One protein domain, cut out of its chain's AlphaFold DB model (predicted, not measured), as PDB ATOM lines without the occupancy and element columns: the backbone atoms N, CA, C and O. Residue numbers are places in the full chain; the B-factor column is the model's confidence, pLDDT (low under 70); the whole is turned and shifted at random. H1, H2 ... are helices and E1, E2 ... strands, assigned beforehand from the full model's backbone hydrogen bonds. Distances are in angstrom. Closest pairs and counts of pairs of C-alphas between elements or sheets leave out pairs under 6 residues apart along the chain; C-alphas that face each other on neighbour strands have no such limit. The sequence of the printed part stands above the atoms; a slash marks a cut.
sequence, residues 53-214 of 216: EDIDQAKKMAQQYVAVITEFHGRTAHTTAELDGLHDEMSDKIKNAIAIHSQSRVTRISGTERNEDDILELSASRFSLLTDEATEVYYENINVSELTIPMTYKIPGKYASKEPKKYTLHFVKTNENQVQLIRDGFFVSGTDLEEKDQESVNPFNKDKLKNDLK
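What this domain is: This is residues 53 to 214 of the 216 residues of an uncharacterized protein of Paenibacillus xylanilyticus (UniProt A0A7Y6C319). A strongly twisted antiparallel sheet of E1 to E5 has the long helix H1 slantwise over one face, and H2 folds back along part of H1 without reaching the sheet. The short helix H3 stands up from the opposite face near the hairpin of E2 and E3, and H4 grazes the sheet near where E3 begins. The printed part has 162 residues, with four named helices and five named strands in the order H1 H2 E1 E2 E3 E4 E5 H3 H4; the class is mixed, helices and strands. It is compact, with a radius of gyration of the C-alphas of 16.9 A, yet elongated, spanning 54 by 32 by 29 A.

Where its parts are: H1, residues 53 to 70, begins at C-alpha 53 (89.849, 149.684, -16.690) and is 25.8 A long. H2, residues 80 to 97, is 25.4 A long. The strands are E1, residues 127 to 129; E2, residues 135 to 139; E3, residues 144 to 153, 28.0 A; E4, residues 165 to 173, 26.6 A; and E5, residues 179 to 183. H3 is residues 193 to 199, and H4, residues 207 to 213, ends at C-alpha 213 (99.162, 162.447, -1.508).

How they stand to each other: The sheet is branched at E3: E1, beside residues 151 to 153, and E2, beside residues 144 to 148, lie on one side of it, and E4 on the other side. E2 E3 E4 E5 form a meander, each strand the antiparallel neighbour of the one before. Within hydrogen-bond range are N 128 and O 152 of E1 and E3 at 3.0 A, N 137 and O 146 of E2 and E3 at 2.8 A, N 149 and O 169 of E3 and E4 at 2.9 A, and N 172 and O 180 of E4 and E5 at 2.9 A. H1 is on the sheet at a height of 5.9 A, over E4 and slantwise to the strands, at 48 degrees to E4 on the local plane. H1 and H2 form a helical hairpin and touch, through residues 61 to 69 and 90 to 97 alone, at a shallow tilt of 25 degrees, opposite ways; their closest C-alphas are Tyr 65 and Ile 94, 6.2 A apart. H3 is on the opposite face from H1 and stands up from the sheet at 57 degrees; its closest C-alpha to E2 is that of Asp 197, 6.0 A from that of Tyr 139. H4 only grazes the sheet, the C-alphas of Lys 210 and Val 144 being 6.2 A apart. H3 and H4 are only just apart, at 8.5 A. In H1, H2, H3 and H4 every O i to N i+4 pair is within hydrogen-bond range.

The domain as a whole: The two farthest C-alphas, those of Asp 117 and Phe 204, are 54.6 A apart. The printed part has no cut. The links H2 to E1, residues 98 to 126, and E3 to E4 are long. Residues 105 to 106 pair antiparallel with residues 188 to 189. Mean pLDDT of the printed part is 89.8; residues 108 to 112 and 200 to 205 are under 70.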
ATOM      1  N   GLU A  53      90.763 149.939 -17.811       97.31
ATOM      2  CA  GLU A  53      89.849 149.684 -16.690       97.31
ATOM      3  C   GLU A  53      89.757 150.879 -15.728       97.31
ATOM      4  O   GLU A  53      88.674 151.185 -15.226       97.31
ATOM      5  N   ASP A  54      90.874 151.578 -15.501       98.00
ATOM      6  CA  ASP A  54      90.910 152.780 -14.663       98.00
ATOM      7  C   ASP A  54      90.125 153.925 -15.325       98.00
ATOM      8  O   ASP A  54      89.367 154.643 -14.666       98.00
ATOM      9  N   ILE A  55      90.270 154.068 -16.646       97.88
ATOM     10  CA  ILE A  55      89.552 155.060 -17.451       97.88
ATOM     11  C   ILE A  55      88.044 154.779 -17.425       97.88
ATOM     12  O   ILE A  55      87.252 155.689 -17.166       97.88
ATOM     13  N   ASP A  56      87.625 153.531 -17.632       98.19
ATOM     14  CA  ASP A  56      86.214 153.137 -17.568       98.19
ATOM     15  C   ASP A  56      85.626 153.361 -16.168       98.19
ATOM     16  O   ASP A  56      84.491 153.834 -16.027       98.19
ATOM     17  N   GLN A  57      86.413 153.096 -15.120       98.31
ATOM     18  CA  GLN A  57      86.032 153.411 -13.747       98.31
ATOM     19  C   GLN A  57      85.842 154.921 -13.546       98.31
ATOM     20  O   GLN A  57      84.813 155.326 -12.998       98.31
ATOM     21  N   ALA A  58      86.769 155.760 -14.015       98.31
ATOM     22  CA  ALA A  58      86.651 157.214 -13.918       98.31
ATOM     23  C   ALA A  58      85.420 157.745 -14.671       98.31
ATOM     24  O   ALA A  58      84.669 158.561 -14.130       98.31
ATOM     25  N   LYS A  59      85.144 157.231 -15.879       98.38
ATOM     26  CA  LYS A  59      83.937 157.573 -16.654       98.38
ATOM     27  C   LYS A  59      82.661 157.217 -15.894       98.38
ATOM     28  O   LYS A  59      81.740 158.032 -15.818       98.38
ATOM     29  N   LYS A  60      82.611 156.029 -15.285       98.25
ATOM     30  CA  LYS A  60      81.475 155.607 -14.456       98.25
ATOM     31  C   LYS A  60      81.309 156.504 -13.227       98.25
ATOM     32  O   LYS A  60      80.190 156.921 -12.934       98.25
ATOM     33  N   MET A  61      82.403 156.841 -12.544       98.06
ATOM     34  CA  MET A  61      82.380 157.756 -11.397       98.06
ATOM     35  C   MET A  61      81.886 159.149 -11.801       98.06
ATOM     36  O   MET A  61      81.035 159.708 -11.117       98.06
ATOM     37  N   ALA A  62      82.340 159.684 -12.936       97.62
ATOM     38  CA  ALA A  62      81.870 160.958 -13.478       97.62
ATOM     39  C   ALA A  62      80.350 160.962 -13.715       97.62
ATOM     40  O   ALA A  62      79.650 161.896 -13.319       97.62
ATOM     41  N   GLN A  63      79.824 159.889 -14.312       97.88
ATOM     42  CA  GLN A  63      78.388 159.721 -14.538       97.88
ATOM     43  C   GLN A  63      77.606 159.627 -13.222       97.88
ATOM     44  O   GLN A  63      76.579 160.287 -13.078       97.88
ATOM     45  N   GLN A  64      78.092 158.845 -12.252       97.81
ATOM     46  CA  GLN A  64      77.473 158.722 -10.927       97.81
ATOM     47  C   GLN A  64      77.469 160.056 -10.173       97.81
ATOM     48  O   GLN A  64      76.464 160.415  -9.568       97.81
ATOM     49  N   TYR A  65      78.565 160.805 -10.249       95.56
ATOM     50  CA  TYR A  65      78.697 162.127  -9.650       95.56
ATOM     51  C   TYR A  65      77.647 163.111 -10.188       95.56
ATOM     52  O   TYR A  65      76.901 163.702  -9.408       95.56
ATOM     53  N   VAL A  66      77.515 163.228 -11.517       94.94
ATOM     54  CA  VAL A  66      76.480 164.080 -12.125       94.94
ATOM     55  C   VAL A  66      75.082 163.574 -11.780       94.94
ATOM     56  O   VAL A  66      74.221 164.381 -11.438       94.94
ATOM     57  N   ALA A  67      74.849 162.258 -11.805       96.88
ATOM     58  CA  ALA A  67      73.557 161.686 -11.435       96.88
ATOM     59  C   ALA A  67      73.137 162.118 -10.022       96.88
ATOM     60  O   ALA A  67      72.045 162.667  -9.870       96.88
ATOM     61  N   VAL A  68      74.028 161.984  -9.030       95.62
ATOM     62  CA  VAL A  68      73.780 162.422  -7.646       95.62
ATOM     63  C   VAL A  68      73.422 163.904  -7.578       95.62
ATOM     64  O   VAL A  68      72.446 164.262  -6.926       95.62
ATOM     65  N   ILE A  69      74.170 164.773  -8.262       92.56
ATOM     66  CA  ILE A  69      73.897 166.219  -8.259       92.56
ATOM     67  C   ILE A  69      72.509 166.512  -8.827       92.56
ATOM     68  O   ILE A  69      71.768 167.339  -8.292       92.56
ATOM     69  N   THR A  70      72.134 165.817  -9.899       94.62
ATOM     70  CA  THR A  70      70.862 166.060 -10.584       94.62
ATOM     71  C   THR A  70      69.642 165.587  -9.792       94.62
ATOM     72  O   THR A  70      68.549 166.099 -10.034       94.62
ATOM     73  N   GLU A  71      69.805 164.703  -8.794       96.06
ATOM     74  CA  GLU A  71      68.728 164.329  -7.856       96.06
ATOM     75  C   GLU A  71      68.189 165.532  -7.068       96.06
ATOM     76  O   GLU A  71      67.049 165.518  -6.606       96.06
ATOM     77  N   PHE A  72      68.996 166.585  -6.922       94.00
ATOM     78  CA  PHE A  72      68.623 167.798  -6.197       94.00
ATOM     79  C   PHE A  72      67.916 168.833  -7.070       94.00
ATOM     80  O   PHE A  72      67.484 169.873  -6.568       94.00
ATOM     81  N   HIS A  73      67.771 168.575  -8.369       93.94
ATOM     82  CA  HIS A  73      67.001 169.453  -9.230       93.94
ATOM     83  C   HIS A  73      65.539 169.538  -8.769       93.94
ATOM     84  O   HIS A  73      64.897 168.524  -8.506       93.94
ATOM     85  N   GLY A  74      64.995 170.753  -8.689       93.69
ATOM     86  CA  GLY A  74      63.610 170.983  -8.281       93.69
ATOM     87  C   GLY A  74      63.408 171.039  -6.765       93.69
ATOM     88  O   GLY A  74      62.306 171.351  -6.320       93.69
ATOM     89  N   ARG A  75      64.445 170.772  -5.960       94.62
ATOM     90  CA  ARG A  75      64.391 170.951  -4.503       94.62
ATOM     91  C   ARG A  75      64.279 172.438  -4.170       94.62
ATOM     92  O   ARG A  75      64.948 173.263  -4.789       94.62
ATOM     93  N   THR A  76      63.464 172.756  -3.171       94.00
ATOM     94  CA  THR A  76      63.242 174.128  -2.699       94.00
ATOM     95  C   THR A  76      64.062 174.409  -1.442       94.00
ATOM     96  O   THR A  76      64.185 173.540  -0.579       94.00
ATOM     97  N   ALA A  77      64.595 175.624  -1.325       91.44
ATOM     98  CA  ALA A  77      65.228 176.140  -0.114       91.44
ATOM     99  C   ALA A  77      64.932 177.639   0.029       91.44
ATOM    100  O   ALA A  77      65.528 178.452  -0.676       91.44
ATOM    101  N   HIS A  78      64.051 178.017   0.958       92.69
ATOM    102  CA  HIS A  78      63.603 179.397   1.207       92.69
ATOM    103  C   HIS A  78      64.557 180.202   2.086       92.69
ATOM    104  O   HIS A  78      64.578 181.438   2.049       92.69
ATOM    105  N   THR A  79      65.457 179.528   2.790       90.56
ATOM    106  CA  THR A  79      66.488 180.146   3.623       90.56
ATOM    107  C   THR A  79      67.888 179.659   3.261       90.56
ATOM    108  O   THR A  79      68.077 178.598   2.665       90.56
ATOM    109  N   THR A  80      68.905 180.423   3.668       87.44
ATOM    110  CA  THR A  80      70.305 179.989   3.559       87.44
ATOM    111  C   THR A  80      70.557 178.701   4.344       87.44
ATOM    112  O   THR A  80      71.276 177.847   3.849       87.44
ATOM    113  N   ALA A  81      69.921 178.523   5.507       91.12
ATOM    114  CA  ALA A  81      70.074 177.319   6.324       91.12
ATOM    115  C   ALA A  81      69.506 176.062   5.640       91.12
ATOM    116  O   ALA A  81      70.118 175.001   5.699       91.12
ATOM    117  N   GLU A  82      68.364 176.175   4.955       92.38
ATOM    118  CA  GLU A  82      67.820 175.069   4.154       92.38
ATOM    119  C   GLU A  82      68.731 174.737   2.972       92.38
ATOM    120  O   GLU A  82      68.976 173.566   2.697       92.38
ATOM    121  N   LEU A  83      69.277 175.757   2.301       89.00
ATOM    122  CA  LEU A  83      70.226 175.559   1.208       89.00
ATOM    123  C   LEU A  83      71.514 174.880   1.697       89.00
ATOM    124  O   LEU A  83      72.034 173.998   1.017       89.00
ATOM    125  N   ASP A  84      72.005 175.259   2.876       88.56
ATOM    126  CA  ASP A  84      73.163 174.625   3.508       88.56
ATOM    127  C   ASP A  84      72.868 173.155   3.837       88.56
ATOM    128  O   ASP A  84      73.656 172.285   3.476       88.56
ATOM    129  N   GLY A  85      71.685 172.853   4.383       91.69
ATOM    130  CA  GLY A  85      71.253 171.474   4.623       91.69
ATOM    131  C   GLY A  85      71.156 170.628   3.345       91.69
ATOM    132  O   GLY A  85      71.553 169.464   3.350       91.69
ATOM    133  N   LEU A  86      70.687 171.204   2.229       91.94
ATOM    134  CA  LEU A  86      70.690 170.517   0.930       91.94
ATOM    135  C   LEU A  86      72.110 170.256   0.416       91.94
ATOM    136  O   LEU A  86      72.361 169.207  -0.175       91.94
ATOM    137  N   HIS A  87      73.040 171.188   0.625       89.00
ATOM    138  CA  HIS A  87      74.438 170.989   0.244       89.00
ATOM    139  C   HIS A  87      75.131 169.927   1.093       89.00
ATOM    140  O   HIS A  87      75.902 169.142   0.541       89.00
ATOM    141  N   ASP A  88      74.838 169.859   2.391       91.31
ATOM    142  CA  ASP A  88      75.349 168.802   3.266       91.31
ATOM    143  C   ASP A  88      74.817 167.428   2.825       91.31
ATOM    144  O   ASP A  88      75.606 166.505   2.606       91.31
ATOM    145  N   GLU A  89      73.506 167.320   2.561       93.94
ATOM    146  CA  GLU A  89      72.881 166.101   2.020       93.94
ATOM    147  C   GLU A  89      73.540 165.675   0.695       93.94
ATOM    148  O   GLU A  89      73.837 164.496   0.478       93.94
ATOM    149  N   MET A  90      73.798 166.635  -0.197       92.44
ATOM    150  CA  MET A  90      74.448 166.374  -1.479       92.44
ATOM    151  C   MET A  90      75.900 165.933  -1.305       92.44
ATOM    152  O   MET A  90      76.320 164.964  -1.936       92.44
ATOM    153  N   SER A  91      76.658 166.601  -0.434       91.81
ATOM    154  CA  SER A  91      78.034 166.231  -0.093       91.81
ATOM    155  C   SER A  91      78.115 164.787   0.386       91.81
ATOM    156  O   SER A  91      78.967 164.028  -0.082       91.81
ATOM    157  N   ASP A  92      77.215 164.391   1.281       94.12
ATOM    158  CA  ASP A  92      77.195 163.038   1.824       94.12
ATOM    159  C   ASP A  92      76.820 162.011   0.754       94.12
ATOM    160  O   ASP A  92      77.468 160.968   0.642       94.12
ATOM    161  N   LYS A  93      75.834 162.310  -0.099       95.88
ATOM    162  CA  LYS A  93      75.495 161.440  -1.236       95.88
ATOM    163  C   LYS A  93      76.656 161.289  -2.216       95.88
ATOM    164  O   LYS A  93      76.926 160.170  -2.641       95.88
ATOM    165  N   ILE A  94      77.366 162.371  -2.536       94.69
ATOM    166  CA  ILE A  94      78.534 162.330  -3.425       94.69
ATOM    167  C   ILE A  94      79.625 161.432  -2.821       94.69
ATOM    168  O   ILE A  94      80.091 160.510  -3.490       94.69
ATOM    169  N   LYS A  95      79.993 161.651  -1.550       94.44
ATOM    170  CA  LYS A  95      81.027 160.865  -0.847       94.44
ATOM    171  C   LYS A  95      80.677 159.380  -0.726       94.44
ATOM    172  O   LYS A  95      81.577 158.549  -0.682       94.44
ATOM    173  N   ASN A  96      79.388 159.048  -0.666       96.19
ATOM    174  CA  ASN A  96      78.915 157.663  -0.624       96.19
ATOM    175  C   ASN A  96      78.818 157.015  -2.016       96.19
ATOM    176  O   ASN A  96      78.847 155.790  -2.117       96.19
ATOM    177  N   ALA A  97      78.673 157.809  -3.080       96.44
ATOM    178  CA  ALA A  97      78.504 157.307  -4.441       96.44
ATOM    179  C   ALA A  97      79.832 157.077  -5.171       96.44
ATOM    180  O   ALA A  97      79.924 156.157  -5.986       96.44
ATOM    181  N   ILE A  98      80.842 157.908  -4.904       97.06
ATOM    182  CA  ILE A  98      82.136 157.866  -5.589       97.06
ATOM    183  C   ILE A  98      83.303 157.982  -4.608       97.06
ATOM    184  O   ILE A  98      83.207 158.625  -3.565       97.06
ATOM    185  N   ALA A  99      84.440 157.391  -4.972       97.12
ATOM    186  CA  ALA A  99      85.675 157.551  -4.218       97.12
ATOM    187  C   ALA A  99      86.255 158.961  -4.421       97.12
ATOM    188  O   ALA A  99      86.641 159.334  -5.532       97.12
ATOM    189  N   ILE A 100      86.328 159.729  -3.336       96.50
ATOM    190  CA  ILE A 100      86.971 161.045  -3.288       96.50
ATOM    191  C   ILE A 100      88.299 160.913  -2.554       96.50
ATOM    192  O   ILE A 100      88.382 160.251  -1.517       96.50
ATOM    193  N   HIS A 101      89.330 161.557  -3.090       96.94
ATOM    194  CA  HIS A 101      90.650 161.551  -2.488       96.94
ATOM    195  C   HIS A 101      90.627 162.165  -1.082       96.94
ATOM    196  O   HIS A 101      89.955 163.162  -0.830       96.94
ATOM    197  N   SER A 102      91.393 161.596  -0.150       93.62
ATOM    198  CA  SER A 102      91.358 161.989   1.272       93.62
ATOM    199  C   SER A 102      91.742 163.449   1.551       93.62
ATOM    200  O   SER A 102      91.362 164.003   2.581       93.62
ATOM    201  N   GLN A 103      92.500 164.072   0.645       91.50
ATOM    202  CA  GLN A 103      92.890 165.488   0.717       91.50
ATOM    203  C   GLN A 103      91.875 166.429   0.053       91.50
ATOM    204  O   GLN A 103      92.077 167.642   0.016       91.50
ATOM    205  N   SER A 104      90.784 165.877  -0.465       94.06
ATOM    206  CA  SER A 104      89.726 166.620  -1.129       94.06
ATOM    207  C   SER A 104      88.506 166.730  -0.229       94.06
ATOM    208  O   SER A 104      88.242 165.899   0.640       94.06
ATOM    209  N   ARG A 105      87.735 167.789  -0.439       90.31
ATOM    210  CA  ARG A 105      86.495 168.059   0.279       90.31
ATOM    211  C   ARG A 105      85.411 168.459  -0.703       90.31
ATOM    212  O   ARG A 105      85.657 169.207  -1.646       90.31
ATOM    213  N   VAL A 106      84.195 168.009  -0.426       86.38
ATOM    214  CA  VAL A 106      83.016 168.568  -1.076       86.38
ATOM    215  C   VAL A 106      82.731 169.918  -0.419       86.38
ATOM    216  O   VAL A 106      82.546 169.995   0.795       86.38
ATOM    217  N   THR A 107      82.777 170.988  -1.202       80.44
ATOM    218  CA  THR A 107      82.563 172.371  -0.780       80.44
ATOM    219  C   THR A 107      81.325 172.939  -1.432       80.44
ATOM    220  O   THR A 107      81.049 172.667  -2.597       80.44
ATOM    221  N   ARG A 108      80.642 173.832  -0.719       68.50
ATOM    222  CA  ARG A 108      79.633 174.704  -1.313       68.50
ATOM    223  C   ARG A 108      80.264 175.559  -2.414       68.50
ATOM    224  O   ARG A 108      81.222 176.282  -2.148       68.50
ATOM    225  N   ILE A 109      79.693 175.530  -3.614       64.06
ATOM    226  CA  ILE A 109      80.094 176.403  -4.723       64.06
ATOM    227  C   ILE A 109      78.888 177.212  -5.197       64.06
ATOM    228  O   ILE A 109      77.742 176.782  -5.114       64.06
ATOM    229  N   SER A 110      79.152 178.413  -5.710       55.41
ATOM    230  CA  SER A 110      78.167 179.379  -6.220       55.41
ATOM    231  C   SER A 110      77.381 178.910  -7.462       55.41
ATOM    232  O   SER A 110      76.703 179.705  -8.102       55.41
ATOM    233  N   GLY A 111      77.522 177.649  -7.885       56.69
ATOM    234  CA  GLY A 111      76.882 177.085  -9.081       56.69
ATOM    235  C   GLY A 111      75.518 176.440  -8.824       56.69
ATOM    236  O   GLY A 111      74.815 176.113  -9.780       56.69
ATOM    237  N   THR A 112      75.153 176.262  -7.554       63.91
ATOM    238  CA  THR A 112      73.955 175.537  -7.087       63.91
ATOM    239  C   THR A 112      73.005 176.435  -6.315       63.91
ATOM    240  O   THR A 112      72.270 176.011  -5.427       63.91
ATOM    241  N   GLU A 113      73.034 177.715  -6.669       73.81
ATOM    242  CA  GLU A 113      72.115 178.702  -6.141       73.81
ATOM    243  C   GLU A 113      70.677 178.378  -6.548       73.81
ATOM    244  O   GLU A 113      70.392 177.853  -7.628       73.81
ATOM    245  N   ARG A 114      69.768 178.721  -5.644       82.44
ATOM    246  CA  ARG A 114      68.338 178.735  -5.907       82.44
ATOM    247  C   ARG A 114      67.978 179.861  -6.879       82.44
ATOM    248  O   ARG A 114      68.602 180.925  -6.862       82.44
ATOM    249  N   ASN A 115      66.966 179.634  -7.706       85.94
ATOM    250  CA  ASN A 115      66.408 180.661  -8.579       85.94
ATOM    251  C   ASN A 115      65.485 181.630  -7.802       85.94
ATOM    252  O   ASN A 115      65.436 181.615  -6.572       85.94
ATOM    253  N   GLU A 116      64.771 182.498  -8.521       85.50
ATOM    254  CA  GLU A 116      63.855 183.490  -7.927       85.50
ATOM    255  C   GLU A 116      62.650 182.857  -7.209       85.50
ATOM    256  O   GLU A 116      62.053 183.503  -6.353       85.50
ATOM    257  N   ASP A 117      62.360 181.586  -7.497       89.75
ATOM    258  CA  ASP A 117      61.313 180.780  -6.863       89.75
ATOM    259  C   ASP A 117      61.864 179.879  -5.738       89.75
ATOM    260  O   ASP A 117      61.202 178.937  -5.307       89.75
ATOM    261  N   ASP A 118      63.093 180.137  -5.273       90.62
ATOM    262  CA  ASP A 118      63.802 179.350  -4.259       90.62
ATOM    263  C   ASP A 118      64.093 177.884  -4.665       90.62
ATOM    264  O   ASP A 118      64.314 177.029  -3.804       90.62
ATOM    265  N   ILE A 119      64.155 177.573  -5.967       91.94
ATOM    266  CA  ILE A 119      64.355 176.210  -6.498       91.94
ATOM    267  C   ILE A 119      65.784 175.992  -7.023       91.94
ATOM    268  O   ILE A 119      66.322 176.827  -7.753       91.94
ATOM    269  N   LEU A 120      66.383 174.831  -6.724       90.38
ATOM    270  CA  LEU A 120      67.668 174.397  -7.289       90.38
ATOM    271  C   LEU A 120      67.513 173.905  -8.742       90.38
ATOM    272  O   LEU A 120      66.838 172.913  -9.041       90.38
ATOM    273  N   GLU A 121      68.211 174.546  -9.677       89.75
ATOM    274  CA  GLU A 121      68.125 174.258 -11.117       89.75
ATOM    275  C   GLU A 121      69.278 173.373 -11.642       89.75
ATOM    276  O   GLU A 121      70.010 173.745 -12.554       89.75
ATOM    277  N   LEU A 122      69.411 172.160 -11.093       91.19
ATOM    278  CA  LEU A 122      70.480 171.197 -11.412       91.19
ATOM    279  C   LEU A 122      70.073 170.108 -12.421       91.19
ATOM    280  O   LEU A 122      70.451 168.949 -12.278       91.19
ATOM    281  N   SER A 123      69.263 170.432 -13.431       92.50
ATOM    282  CA  SER A 123      68.742 169.418 -14.359       92.50
ATOM    283  C   SER A 123      69.852 168.720 -15.157       92.50
ATOM    284  O   SER A 123      70.766 169.370 -15.662       92.50
ATOM    285  N   ALA A 124      69.726 167.406 -15.375       93.56
ATOM    286  CA  ALA A 124      70.710 166.617 -16.131       93.56
ATOM    287  C   ALA A 124      70.989 167.173 -17.540       93.56
ATOM    288  O   ALA A 124      72.126 167.177 -17.991       93.56
ATOM    289  N   SER A 125      69.974 167.739 -18.201       94.06
ATOM    290  CA  SER A 125      70.093 168.382 -19.521       94.06
ATOM    291  C   SER A 125      71.026 169.599 -19.569       94.06
ATOM    292  O   SER A 125      71.333 170.092 -20.655       94.06
ATOM    293  N   ARG A 126      71.443 170.127 -18.412       92.12
ATOM    294  CA  ARG A 126      72.392 171.243 -18.306       92.12
ATOM    295  C   ARG A 126      73.832 170.778 -18.169       92.12
ATOM    296  O   ARG A 126      74.714 171.619 -18.324       92.12
ATOM    297  N   PHE A 127      74.056 169.500 -17.883       93.81
ATOM    298  CA  PHE A 127      75.378 168.900 -17.784       93.81
ATOM    299  C   PHE A 127      75.730 168.197 -19.093       93.81
ATOM    300  O   PHE A 127      74.893 167.545 -19.714       93.81
ATOM    301  N   SER A 128      76.991 168.302 -19.498       95.75
ATOM    302  CA  SER A 128      77.557 167.482 -20.568       95.75
ATOM    303  C   SER A 128      78.901 166.948 -20.101       95.75
ATOM    304  O   SER A 128      79.823 167.734 -19.881       95.75
ATOM    305  N   LEU A 129      78.994 165.629 -19.939       95.88
ATOM    306  CA  LEU A 129      80.244 164.923 -19.660       95.88
ATOM    307  C   LEU A 129      80.860 164.480 -20.984       95.88
ATOM    308  O   LEU A 129      80.227 163.746 -21.742       95.88
ATOM    309  N   LEU A 130      82.091 164.904 -21.255       95.44
ATOM    310  CA  LEU A 130      82.826 164.541 -22.467       95.44
ATOM    311  C   LEU A 130      83.707 163.323 -22.166       95.44
ATOM    312  O   LEU A 130      84.930 163.392 -22.174       95.44
ATOM    313  N   THR A 131      83.076 162.193 -21.833       92.06
ATOM    314  CA  THR A 131      83.789 160.984 -21.381       92.06
ATOM    315  C   THR A 131      84.746 160.417 -22.422       92.06
ATOM    316  O   THR A 131      85.705 159.747 -22.058       92.06
ATOM    317  N   ASP A 132      84.507 160.660 -23.707       93.19
ATOM    318  CA  ASP A 132      85.389 160.194 -24.784       93.19
ATOM    319  C   ASP A 132      86.647 161.062 -24.940       93.19
ATOM    320  O   ASP A 132      87.586 160.654 -25.614       93.19
ATOM    321  N   GLU A 133      86.698 162.208 -24.258       95.38
ATOM    322  CA  GLU A 133      87.850 163.117 -24.191       95.38
ATOM    323  C   GLU A 133      88.698 162.884 -22.923       95.38
ATOM    324  O   GLU A 133      89.478 163.744 -22.514       95.38
ATOM    325  N   ALA A 134      88.538 161.723 -22.276       96.94
ATOM    326  CA  ALA A 134      89.330 161.357 -21.108       96.94
ATOM    327  C   ALA A 134      90.826 161.305 -21.461       96.94
ATOM    328  O   ALA A 134      91.219 160.567 -22.365       96.94
ATOM    329  N   THR A 135      91.650 162.074 -20.746       96.69
ATOM    330  CA  THR A 135      93.073 162.254 -21.078       96.69
ATOM    331  C   THR A 135      93.946 162.128 -19.834       96.69
ATOM    332  O   THR A 135      93.667 162.773 -18.822       96.69
ATOM    333  N   GLU A 136      95.005 161.316 -19.906       96.94
ATOM    334  CA  GLU A 136      96.066 161.291 -18.893       96.94
ATOM    335  C   GLU A 136      97.043 162.453 -19.132       96.94
ATOM    336  O   GLU A 136      97.546 162.639 -20.240       96.94
ATOM    337  N   VAL A 137      97.316 163.222 -18.082       95.62
ATOM    338  CA  VAL A 137      98.302 164.303 -18.038       95.62
ATOM    339  C   VAL A 137      99.399 163.899 -17.062       95.62
ATOM    340  O   VAL A 137      99.114 163.507 -15.931       95.62
ATOM    341  N   TYR A 138     100.655 163.991 -17.491       94.06
ATOM    342  CA  TYR A 138     101.813 163.750 -16.634       94.06
ATOM    343  C   TYR A 138     102.453 165.071 -16.214       94.06
ATOM    344  O   TYR A 138     102.769 165.908 -17.058       94.06
ATOM    345  N   TYR A 139     102.671 165.227 -14.913       91.56
ATOM    346  CA  TYR A 139     103.305 166.395 -14.315       91.56
ATOM    347  C   TYR A 139     104.756 166.065 -13.929       91.56
ATOM    348  O   TYR A 139     105.020 165.394 -12.927       91.56
ATOM    349  N   GLU A 140     105.708 166.497 -14.759       88.81
ATOM    350  CA  GLU A 140     107.127 166.103 -14.697       88.81
ATOM    351  C   GLU A 140     107.892 166.622 -13.472       88.81
ATOM    352  O   GLU A 140     108.895 166.023 -13.044       88.81
ATOM    353  N   ASN A 141     107.474 167.754 -12.909       86.38
ATOM    354  CA  ASN A 141     108.174 168.370 -11.787       86.38
ATOM    355  C   ASN A 141     107.764 167.736 -10.451       86.38
ATOM    356  O   ASN A 141     108.573 167.699  -9.521       86.38
ATOM    357  N   ILE A 142     106.564 167.152 -10.391       87.69
ATOM    358  CA  ILE A 142     106.025 166.446  -9.215       87.69
ATOM    359  C   ILE A 142     105.894 164.922  -9.394       87.69
ATOM    360  O   ILE A 142     105.495 164.240  -8.453       87.69
ATOM    361  N   ASN A 143     106.246 164.383 -10.568       88.62
ATOM    362  CA  ASN A 143     106.264 162.948 -10.887       88.62
ATOM    363  C   ASN A 143     104.936 162.219 -10.581       88.62
ATOM    364  O   ASN A 143     104.913 161.185  -9.903       88.62
ATOM    365  N   VAL A 144     103.828 162.780 -11.067       91.62
ATOM    366  CA  VAL A 144     102.461 162.278 -10.848       91.62
ATOM    367  C   VAL A 144     101.674 162.321 -12.154       91.62
ATOM    368  O   VAL A 144     101.848 163.246 -12.951       91.62
ATOM    369  N   SER A 145     100.789 161.343 -12.357       95.00
ATOM    370  CA  SER A 145      99.782 161.382 -13.422       95.00
ATOM    371  C   SER A 145      98.401 161.775 -12.896       95.00
ATOM    372  O   SER A 145      97.978 161.364 -11.814       95.00
ATOM    373  N   GLU A 146      97.645 162.489 -13.719       96.94
ATOM    374  CA  GLU A 146      96.237 162.802 -13.490       96.94
ATOM    375  C   GLU A 146      95.408 162.393 -14.708       96.94
ATOM    376  O   GLU A 146      95.784 162.661 -15.844       96.94
ATOM    377  N   LEU A 147      94.267 161.747 -14.486       98.25
ATOM    378  CA  LEU A 147      93.281 161.481 -15.526       98.25
ATOM    379  C   LEU A 147      92.205 162.564 -15.474       98.25
ATOM    380  O   LEU A 147      91.554 162.757 -14.450       98.25
ATOM    381  N   THR A 148      91.986 163.243 -16.590       98.00
ATOM    382  CA  THR A 148      91.029 164.345 -16.694       98.00
ATOM    383  C   THR A 148      89.830 163.946 -17.546       98.00
ATOM    384  O   THR A 148      89.985 163.282 -18.568       98.00
ATOM    385  N   ILE A 149      88.623 164.340 -17.134       98.19
ATOM    386  CA  ILE A 149      87.395 164.212 -17.930       98.19
ATOM    387  C   ILE A 149      86.720 165.585 -17.994       98.19
ATOM    388  O   ILE A 149      86.248 166.078 -16.963       98.19
ATOM    389  N   PRO A 150      86.631 166.216 -19.177       97.50
ATOM    390  CA  PRO A 150      85.966 167.501 -19.307       97.50
ATOM    391  C   PRO A 150      84.460 167.409 -19.026       97.50
ATOM    392  O   PRO A 150      83.764 166.471 -19.430       97.50
ATOM    393  N   MET A 151      83.940 168.436 -18.363       95.38
ATOM    394  CA  MET A 151      82.524 168.606 -18.069       95.38
ATOM    395  C   MET A 151      82.099 170.035 -18.397       95.38
ATOM    396  O   MET A 151      82.825 170.996 -18.163       95.38
ATOM    397  N   THR A 152      80.884 170.214 -18.900       94.12
ATOM    398  CA  THR A 152      80.290 171.550 -19.008       94.12
ATOM    399  C   THR A 152      78.973 171.629 -18.263       94.12
ATOM    400  O   THR A 152      78.267 170.630 -18.124       94.12
ATOM    401  N   TYR A 153      78.649 172.831 -17.788       91.50
ATOM    402  CA  TYR A 153      77.388 173.120 -17.120       91.50
ATOM    403  C   TYR A 153      76.791 174.446 -17.600       91.50
ATOM    404  O   TYR A 153      77.434 175.504 -17.574       91.50
ATOM    405  N   LYS A 154      75.531 174.396 -18.038       91.12
ATOM    406  CA  LYS A 154      74.766 175.574 -18.455       91.12
ATOM    407  C   LYS A 154      74.062 176.209 -17.258       91.12
ATOM    408  O   LYS A 154      72.950 175.803 -16.900       91.12
ATOM    409  N   ILE A 155      74.691 177.248 -16.707       87.19
ATOM    410  CA  ILE A 155      74.150 178.011 -15.579       87.19
ATOM    411  C   ILE A 155      72.739 178.534 -15.906       87.19
ATOM    412  O   ILE A 155      72.533 179.116 -16.975       87.19
ATOM    413  N   PRO A 156      71.761 178.306 -15.017       84.69
ATOM    414  CA  PRO A 156      70.403 178.813 -15.155       84.69
ATOM    415  C   PRO A 156      70.248 180.284 -14.725       84.69
ATOM    416  O   PRO A 156      71.117 180.874 -14.084       84.69
ATOM    417  N   GLY A 157      69.093 180.865 -15.055       78.75
ATOM    418  CA  GLY A 157      68.645 182.149 -14.514       78.75
ATOM    419  C   GLY A 157      69.449 183.374 -14.960       78.75
ATOM    420  O   GLY A 157      70.067 183.403 -16.024       78.75
ATOM    421  N   LYS A 158      69.422 184.423 -14.132       74.62
ATOM    422  CA  LYS A 158      70.017 185.744 -14.420       74.62
ATOM    423  C   LYS A 158      71.541 185.744 -14.593       74.62
ATOM    424  O   LYS A 158      72.089 186.687 -15.153       74.62
ATOM    425  N   TYR A 159      72.215 184.693 -14.124       74.06
ATOM    426  CA  TYR A 159      73.656 184.490 -14.290       74.06
ATOM    427  C   TYR A 159      73.992 183.577 -15.477       74.06
ATOM    428  O   TYR A 159      75.157 183.218 -15.662       74.06
ATOM    429  N   ALA A 160      72.994 183.185 -16.277       79.50
ATOM    430  CA  ALA A 160      73.200 182.377 -17.467       79.50
ATOM    431  C   ALA A 160      74.105 183.109 -18.466       79.50
ATOM    432  O   ALA A 160      73.763 184.162 -19.009       79.50
ATOM    433  N   SER A 161      75.263 182.519 -18.748       79.62
ATOM    434  CA  SER A 161      76.097 182.901 -19.881       79.62
ATOM    435  C   SER A 161      75.573 182.261 -21.169       79.62
ATOM    436  O   SER A 161      74.936 181.206 -21.154       79.62
ATOM    437  N   LYS A 162      75.862 182.895 -22.315       80.94
ATOM    438  CA  LYS A 162      75.566 182.315 -23.638       80.94
ATOM    439  C   LYS A 162      76.303 180.991 -23.855       80.94
ATOM    440  O   LYS A 162      75.780 180.107 -24.525       80.94
ATOM    441  N   GLU A 163      77.489 180.866 -23.268       88.25
ATOM    442  CA  GLU A 163      78.325 179.675 -23.343       88.25
ATOM    443  C   GLU A 163      78.245 178.866 -22.042       88.25
ATOM    444  O   GLU A 163      78.220 179.467 -20.962       88.25
ATOM    445  N   PRO A 164      78.209 177.523 -22.105       90.81
ATOM    446  CA  PRO A 164      78.341 176.678 -20.924       90.81
ATOM    447  C   PRO A 164      79.654 176.953 -20.186       90.81
ATOM    448  O   PRO A 164      80.703 177.119 -20.811       90.81
ATOM    449  N   LYS A 165      79.615 176.954 -18.850       91.00
ATOM    450  CA  LYS A 165      80.850 176.976 -18.064       91.00
ATOM    451  C   LYS A 165      81.557 175.634 -18.196       91.00
ATOM    452  O   LYS A 165      80.904 174.592 -18.159       91.00
ATOM    453  N   LYS A 166      82.878 175.685 -18.344       93.06
ATOM    454  CA  LYS A 166      83.742 174.509 -18.435       93.06
ATOM    455  C   LYS A 166      84.290 174.169 -17.056       93.06
ATOM    456  O   LYS A 166      84.690 175.062 -16.314       93.06
ATOM    457  N   TYR A 167      84.296 172.886 -16.764       93.25
ATOM    458  CA  TYR A 167      84.829 172.254 -15.572       93.25
ATOM    459  C   TYR A 167      85.603 171.013 -16.019       93.25
ATOM    460  O   TYR A 167      85.423 170.527 -17.139       93.25
ATOM    461  N   THR A 168      86.438 170.478 -15.144       96.00
ATOM    462  CA  THR A 168      87.221 169.280 -15.440       96.00
ATOM    463  C   THR A 168      87.189 168.407 -14.211       96.00
ATOM    464  O   THR A 168      87.505 168.878 -13.127       96.00
ATOM    465  N   LEU A 169      86.787 167.150 -14.369       97.06
ATOM    466  CA  LEU A 169      86.918 166.149 -13.322       97.06
ATOM    467  C   LEU A 169      88.347 165.619 -13.357       97.06
ATOM    468  O   LEU A 169      88.784 165.101 -14.381       97.06
ATOM    469  N   HIS A 170      89.052 165.756 -12.246       97.88
ATOM    470  CA  HIS A 170      90.445 165.383 -12.078       97.88
ATOM    471  C   HIS A 170      90.528 164.141 -11.195       97.88
ATOM    472  O   HIS A 170      90.083 164.154 -10.040       97.88
ATOM    473  N   PHE A 171      91.094 163.068 -11.728       98.38
ATOM    474  CA  PHE A 171      91.242 161.791 -11.050       98.38
ATOM    475  C   PHE A 171      92.714 161.445 -10.871       98.38
ATOM    476  O   PHE A 171      93.534 161.638 -11.761       98.38
ATOM    477  N   VAL A 172      93.028 160.858  -9.725       97.94
ATOM    478  CA  VAL A 172      94.350 160.309  -9.414       97.94
ATOM    479  C   VAL A 172      94.236 158.811  -9.196       97.94
ATOM    480  O   VAL A 172      93.180 158.310  -8.794       97.94
ATOM    481  N   LYS A 173      95.333 158.093  -9.426       97.44
ATOM    482  CA  LYS A 173      95.461 156.689  -9.042       97.44
ATOM    483  C   LYS A 173      96.310 156.604  -7.784       97.44
ATOM    484  O   LYS A 173      97.447 157.064  -7.770       97.44
ATOM    485  N   THR A 174      95.764 156.047  -6.710       96.06
ATOM    486  CA  THR A 174      96.515 155.878  -5.460       96.06
ATOM    487  C   THR A 174      97.600 154.812  -5.612       96.06
ATOM    488  O   THR A 174      97.533 153.957  -6.498       96.06
ATOM    489  N   ASN A 175      98.565 154.777  -4.693       92.69
ATOM    490  CA  ASN A 175      99.565 153.700  -4.613       92.69
ATOM    491  C   ASN A 175      98.949 152.302  -4.396       92.69
ATOM    492  O   ASN A 175      99.605 151.289  -4.626       92.69
ATOM    493  N   GLU A 176      97.679 152.239  -3.990       94.31
ATOM    494  CA  GLU A 176      96.890 151.009  -3.851       94.31
ATOM    495  C   GLU A 176      96.103 150.660  -5.132       94.31
ATOM    496  O   GLU A 176      95.255 149.771  -5.116       94.31
ATOM    497  N   ASN A 177      96.391 151.336  -6.249       94.62
ATOM    498  CA  ASN A 177      95.731 151.188  -7.550       94.62
ATOM    499  C   ASN A 177      94.237 151.545  -7.549       94.62
ATOM    500  O   ASN A 177      93.467 150.966  -8.311       94.62
ATOM    501  N   GLN A 178      93.815 152.495  -6.713       97.12
ATOM    502  CA  GLN A 178      92.435 152.979  -6.714       97.12
ATOM    503  C   GLN A 178      92.325 154.311  -7.448       97.12
ATOM    504  O   GLN A 178      93.046 155.253  -7.126       97.12
ATOM    505  N   VAL A 179      91.380 154.408  -8.381       98.19
ATOM    506  CA  VAL A 179      91.000 155.679  -9.008       98.19
ATOM    507  C   VAL A 179      90.131 156.484  -8.044       98.19
ATOM    508  O   VAL A 179      89.123 155.981  -7.540       98.19
ATOM    509  N   GLN A 180      90.513 157.733  -7.785       98.31
ATOM    510  CA  GLN A 180      89.804 158.639  -6.879       98.31
ATOM    511  C   GLN A 180      89.687 160.031  -7.501       98.31
ATOM    512  O   GLN A 180      90.640 160.522  -8.103       98.31
ATOM    513  N   LEU A 181      88.534 160.683  -7.339       97.94
ATOM    514  CA  LEU A 181      88.349 162.078  -7.743       97.94
ATOM    515  C   LEU A 181      89.094 162.988  -6.754       97.94
ATOM    516  O   LEU A 181      88.814 162.942  -5.553       97.94
ATOM    517  N   ILE A 182      90.021 163.817  -7.238       96.75
ATOM    518  CA  ILE A 182      90.764 164.779  -6.408       96.75
ATOM    519  C   ILE A 182      90.191 166.195  -6.514       96.75
ATOM    520  O   ILE A 182      90.188 166.933  -5.529       96.75
ATOM    521  N   ARG A 183      89.665 166.585  -7.675       94.88
ATOM    522  CA  ARG A 183      89.137 167.933  -7.922       94.88
ATOM    523  C   ARG A 183      88.135 167.889  -9.067       94.88
ATOM    524  O   ARG A 183      88.255 167.046  -9.943       94.88
ATOM    525  N   ASP A 184      87.164 168.791  -9.094       89.75
ATOM    526  CA  ASP A 184      86.257 168.938 -10.248       89.75
ATOM    527  C   ASP A 184      86.015 170.394 -10.695       89.75
ATOM    528  O   ASP A 184      85.404 170.647 -11.735       89.75
ATOM    529  N   GLY A 185      86.439 171.369  -9.884       79.44
ATOM    530  CA  GLY A 185      86.128 172.786 -10.083       79.44
ATOM    531  C   GLY A 185      84.649 173.161  -9.879       79.44
ATOM    532  O   GLY A 185      84.300 174.324 -10.076       79.44
ATOM    533  N   PHE A 186      83.789 172.217  -9.485       84.62
ATOM    534  CA  PHE A 186      82.344 172.382  -9.319       84.62
ATOM    535  C   PHE A 186      81.827 172.104  -7.903       84.62
ATOM    536  O   PHE A 186      81.124 172.953  -7.376       84.62
ATOM    537  N   PHE A 187      82.171 170.990  -7.257       87.88
ATOM    538  CA  PHE A 187      81.837 170.727  -5.846       87.88
ATOM    539  C   PHE A 187      83.004 170.157  -5.050       87.88
ATOM    540  O   PHE A 187      83.079 170.371  -3.846       87.88
ATOM    541  N   VAL A 188      83.915 169.433  -5.681       91.38
ATOM    542  CA  VAL A 188      85.084 168.826  -5.059       91.38
ATOM    543  C   VAL A 188      86.283 169.752  -5.224       91.38
ATOM    544  O   VAL A 188      86.872 169.901  -6.297       91.38
ATOM    545  N   SER A 189      86.663 170.362  -4.105       91.38
ATOM    546  CA  SER A 189      87.909 171.104  -3.956       91.38
ATOM    547  C   SER A 189      88.985 170.164  -3.424       91.38
ATOM    548  O   SER A 189      88.761 169.444  -2.451       91.38
ATOM    549  N   GLY A 190      90.163 170.188  -4.031       92.44
ATOM    550  CA  GLY A 190      91.322 169.419  -3.596       92.44
ATOM    551  C   GLY A 190      92.601 170.036  -4.135       92.44
ATOM    552  O   GLY A 190      92.597 171.191  -4.564       92.44
ATOM    553  N   THR A 191      93.692 169.279  -4.084       93.00
ATOM    554  CA  THR A 191      94.997 169.744  -4.558       93.00
ATOM    555  C   THR A 191      94.969 170.033  -6.053       93.00
ATOM    556  O   THR A 191      94.484 169.213  -6.832       93.00
ATOM    557  N   ASP A 192      95.525 171.182  -6.446       93.62
ATOM    558  CA  ASP A 192      95.734 171.498  -7.851       93.62
ATOM    559  C   ASP A 192      97.097 171.014  -8.344       93.62
ATOM    560  O   ASP A 192      98.115 171.631  -8.053       93.62
ATOM    561  N   LEU A 193      97.130 169.865  -9.028       93.50
ATOM    562  CA  LEU A 193      98.382 169.252  -9.476       93.50
ATOM    563  C   LEU A 193      99.092 170.076 -10.556       93.50
ATOM    564  O   LEU A 193     100.317 170.148 -10.532       93.50
ATOM    565  N   GLU A 194      98.346 170.752 -11.432       93.12
ATOM    566  CA  GLU A 194      98.914 171.644 -12.445       93.12
ATOM    567  C   GLU A 194      99.589 172.854 -11.791       93.12
ATOM    568  O   GLU A 194     100.741 173.166 -12.096       93.12
ATOM    569  N   GLU A 195      98.913 173.495 -10.833       91.56
ATOM    570  CA  GLU A 195      99.497 174.604 -10.068       91.56
ATOM    571  C   GLU A 195     100.731 174.139  -9.280       91.56
ATOM    572  O   GLU A 195     101.765 174.807  -9.278       91.56
ATOM    573  N   LYS A 196     100.669 172.958  -8.647       89.50
ATOM    574  CA  LYS A 196     101.804 172.406  -7.890       89.50
ATOM    575  C   LYS A 196     103.001 172.074  -8.772       89.50
ATOM    576  O   LYS A 196     104.133 172.286  -8.334       89.50
ATOM    577  N   ASP A 197     102.768 171.578  -9.982       88.31
ATOM    578  CA  ASP A 197     103.833 171.338 -10.953       88.31
ATOM    579  C   ASP A 197     104.543 172.651 -11.317       88.31
ATOM    580  O   ASP A 197     105.771 172.725 -11.237       88.31
ATOM    581  N   GLN A 198     103.781 173.723 -11.561       88.00
ATOM    582  CA  GLN A 198     104.312 175.056 -11.875       88.00
ATOM    583  C   GLN A 198     105.044 175.721 -10.691       88.00
ATOM    584  O   GLN A 198     106.050 176.405 -10.888       88.00
ATOM    585  N   GLU A 199     104.573 175.527  -9.454       82.50
ATOM    586  CA  GLU A 199     105.198 176.073  -8.237       82.50
ATOM    587  C   GLU A 199     106.544 175.413  -7.893       82.50
ATOM    588  O   GLU A 199     107.389 176.014  -7.222       82.50
ATOM    589  N   SER A 200     106.754 174.166  -8.319       61.88
ATOM    590  CA  SER A 200     107.867 173.311  -7.888       61.88
ATOM    591  C   SER A 200     109.227 173.637  -8.534       61.88
ATOM    592  O   SER A 200     110.090 172.776  -8.690       61.88
ATOM    593  N   VAL A 201     109.497 174.924  -8.779       55.78
ATOM    594  CA  VAL A 201     110.779 175.472  -9.274       55.78
ATOM    595  C   VAL A 201     111.954 175.235  -8.294       55.78
ATOM    596  O   VAL A 201     113.087 175.634  -8.558       55.78
ATOM    597  N   ASN A 202     111.720 174.580  -7.147       55.44
ATOM    598  CA  ASN A 202     112.733 174.269  -6.141       55.44
ATOM    599  C   ASN A 202     113.001 172.744  -6.076       55.44
ATOM    600  O   ASN A 202     112.151 171.991  -5.596       55.44
ATOM    601  N   PRO A 203     114.179 172.264  -6.519       56.22
ATOM    602  CA  PRO A 203     114.422 170.875  -6.939       56.22
ATOM    603  C   PRO A 203     114.467 169.806  -5.834       56.22
ATOM    604  O   PRO A 203     114.840 168.667  -6.107       56.22
ATOM    605  N   PHE A 204     114.146 170.115  -4.577       53.41
ATOM    606  CA  PHE A 204     114.626 169.265  -3.484       53.41
ATOM    607  C   PHE A 204     113.801 168.029  -3.123       53.41
ATOM    608  O   PHE A 204     114.282 167.268  -2.290       53.41
ATOM    609  N   ASN A 205     112.655 167.748  -3.757       69.75
ATOM    610  CA  ASN A 205     112.042 166.408  -3.727       69.75
ATOM    611  C   ASN A 205     110.845 166.313  -4.696       69.75
ATOM    612  O   ASN A 205     109.721 166.636  -4.302       69.75
ATOM    613  N   LYS A 206     111.067 165.848  -5.935       76.12
ATOM    614  CA  LYS A 206     109.987 165.635  -6.920       76.12
ATOM    615  C   LYS A 206     108.918 164.662  -6.412       76.12
ATOM    616  O   LYS A 206     107.736 164.869  -6.636       76.12
ATOM    617  N   ASP A 207     109.319 163.666  -5.626       82.94
ATOM    618  CA  ASP A 207     108.413 162.645  -5.099       82.94
ATOM    619  C   ASP A 207     107.702 163.070  -3.808       82.94
ATOM    620  O   ASP A 207     106.913 162.301  -3.257       82.94
ATOM    621  N   LYS A 208     107.961 164.270  -3.271       84.38
ATOM    622  CA  LYS A 208     107.327 164.700  -2.018       84.38
ATOM    623  C   LYS A 208     105.813 164.726  -2.162       84.38
ATOM    624  O   LYS A 208     105.132 164.125  -1.342       84.38
ATOM    625  N   LEU A 209     105.298 165.375  -3.206       84.88
ATOM    626  CA  LEU A 209     103.854 165.494  -3.396       84.88
ATOM    627  C   LEU A 209     103.216 164.131  -3.681       84.88
ATOM    628  O   LEU A 209     102.200 163.796  -3.078       84.88
ATOM    629  N   LYS A 210     103.864 163.318  -4.522       86.12
ATOM    630  CA  LYS A 210     103.495 161.922  -4.780       86.12
ATOM    631  C   LYS A 210     103.340 161.118  -3.481       86.12
ATOM    632  O   LYS A 210     102.340 160.428  -3.288       86.12
ATOM    633  N   ASN A 211     104.298 161.243  -2.562       86.94
ATOM    634  CA  ASN A 211     104.294 160.547  -1.273       86.94
ATOM    635  C   ASN A 211     103.285 161.134  -0.274       86.94
ATOM    636  O   ASN A 211     102.599 160.371   0.408       86.94
ATOM    637  N   ASP A 212     103.170 162.463  -0.206       87.50
ATOM    638  CA  ASP A 212     102.241 163.172   0.682       87.50
ATOM    639  C   ASP A 212     100.785 162.843   0.314       87.50
ATOM    640  O   ASP A 212      99.959 162.575   1.190       87.50
ATOM    641  N   LEU A 213     100.479 162.808  -0.988       87.88
ATOM    642  CA  LEU A 213      99.162 162.447  -1.508       87.88
ATOM    643  C   LEU A 213      98.964 160.929  -1.644       87.88
ATOM    644  O   LEU A 213      97.828 160.478  -1.696       87.88
ATOM    645  N   LYS A 214     100.038 160.129  -1.636       93.69
ATOM    646  CA  LYS A 214     100.025 158.664  -1.843       93.69
ATOM    647  C   LYS A 214      99.444 158.242  -3.200       93.69
ATOM    648  O   LYS A 214      98.632 157.313  -3.279       93.69
TER     649      LYS A 214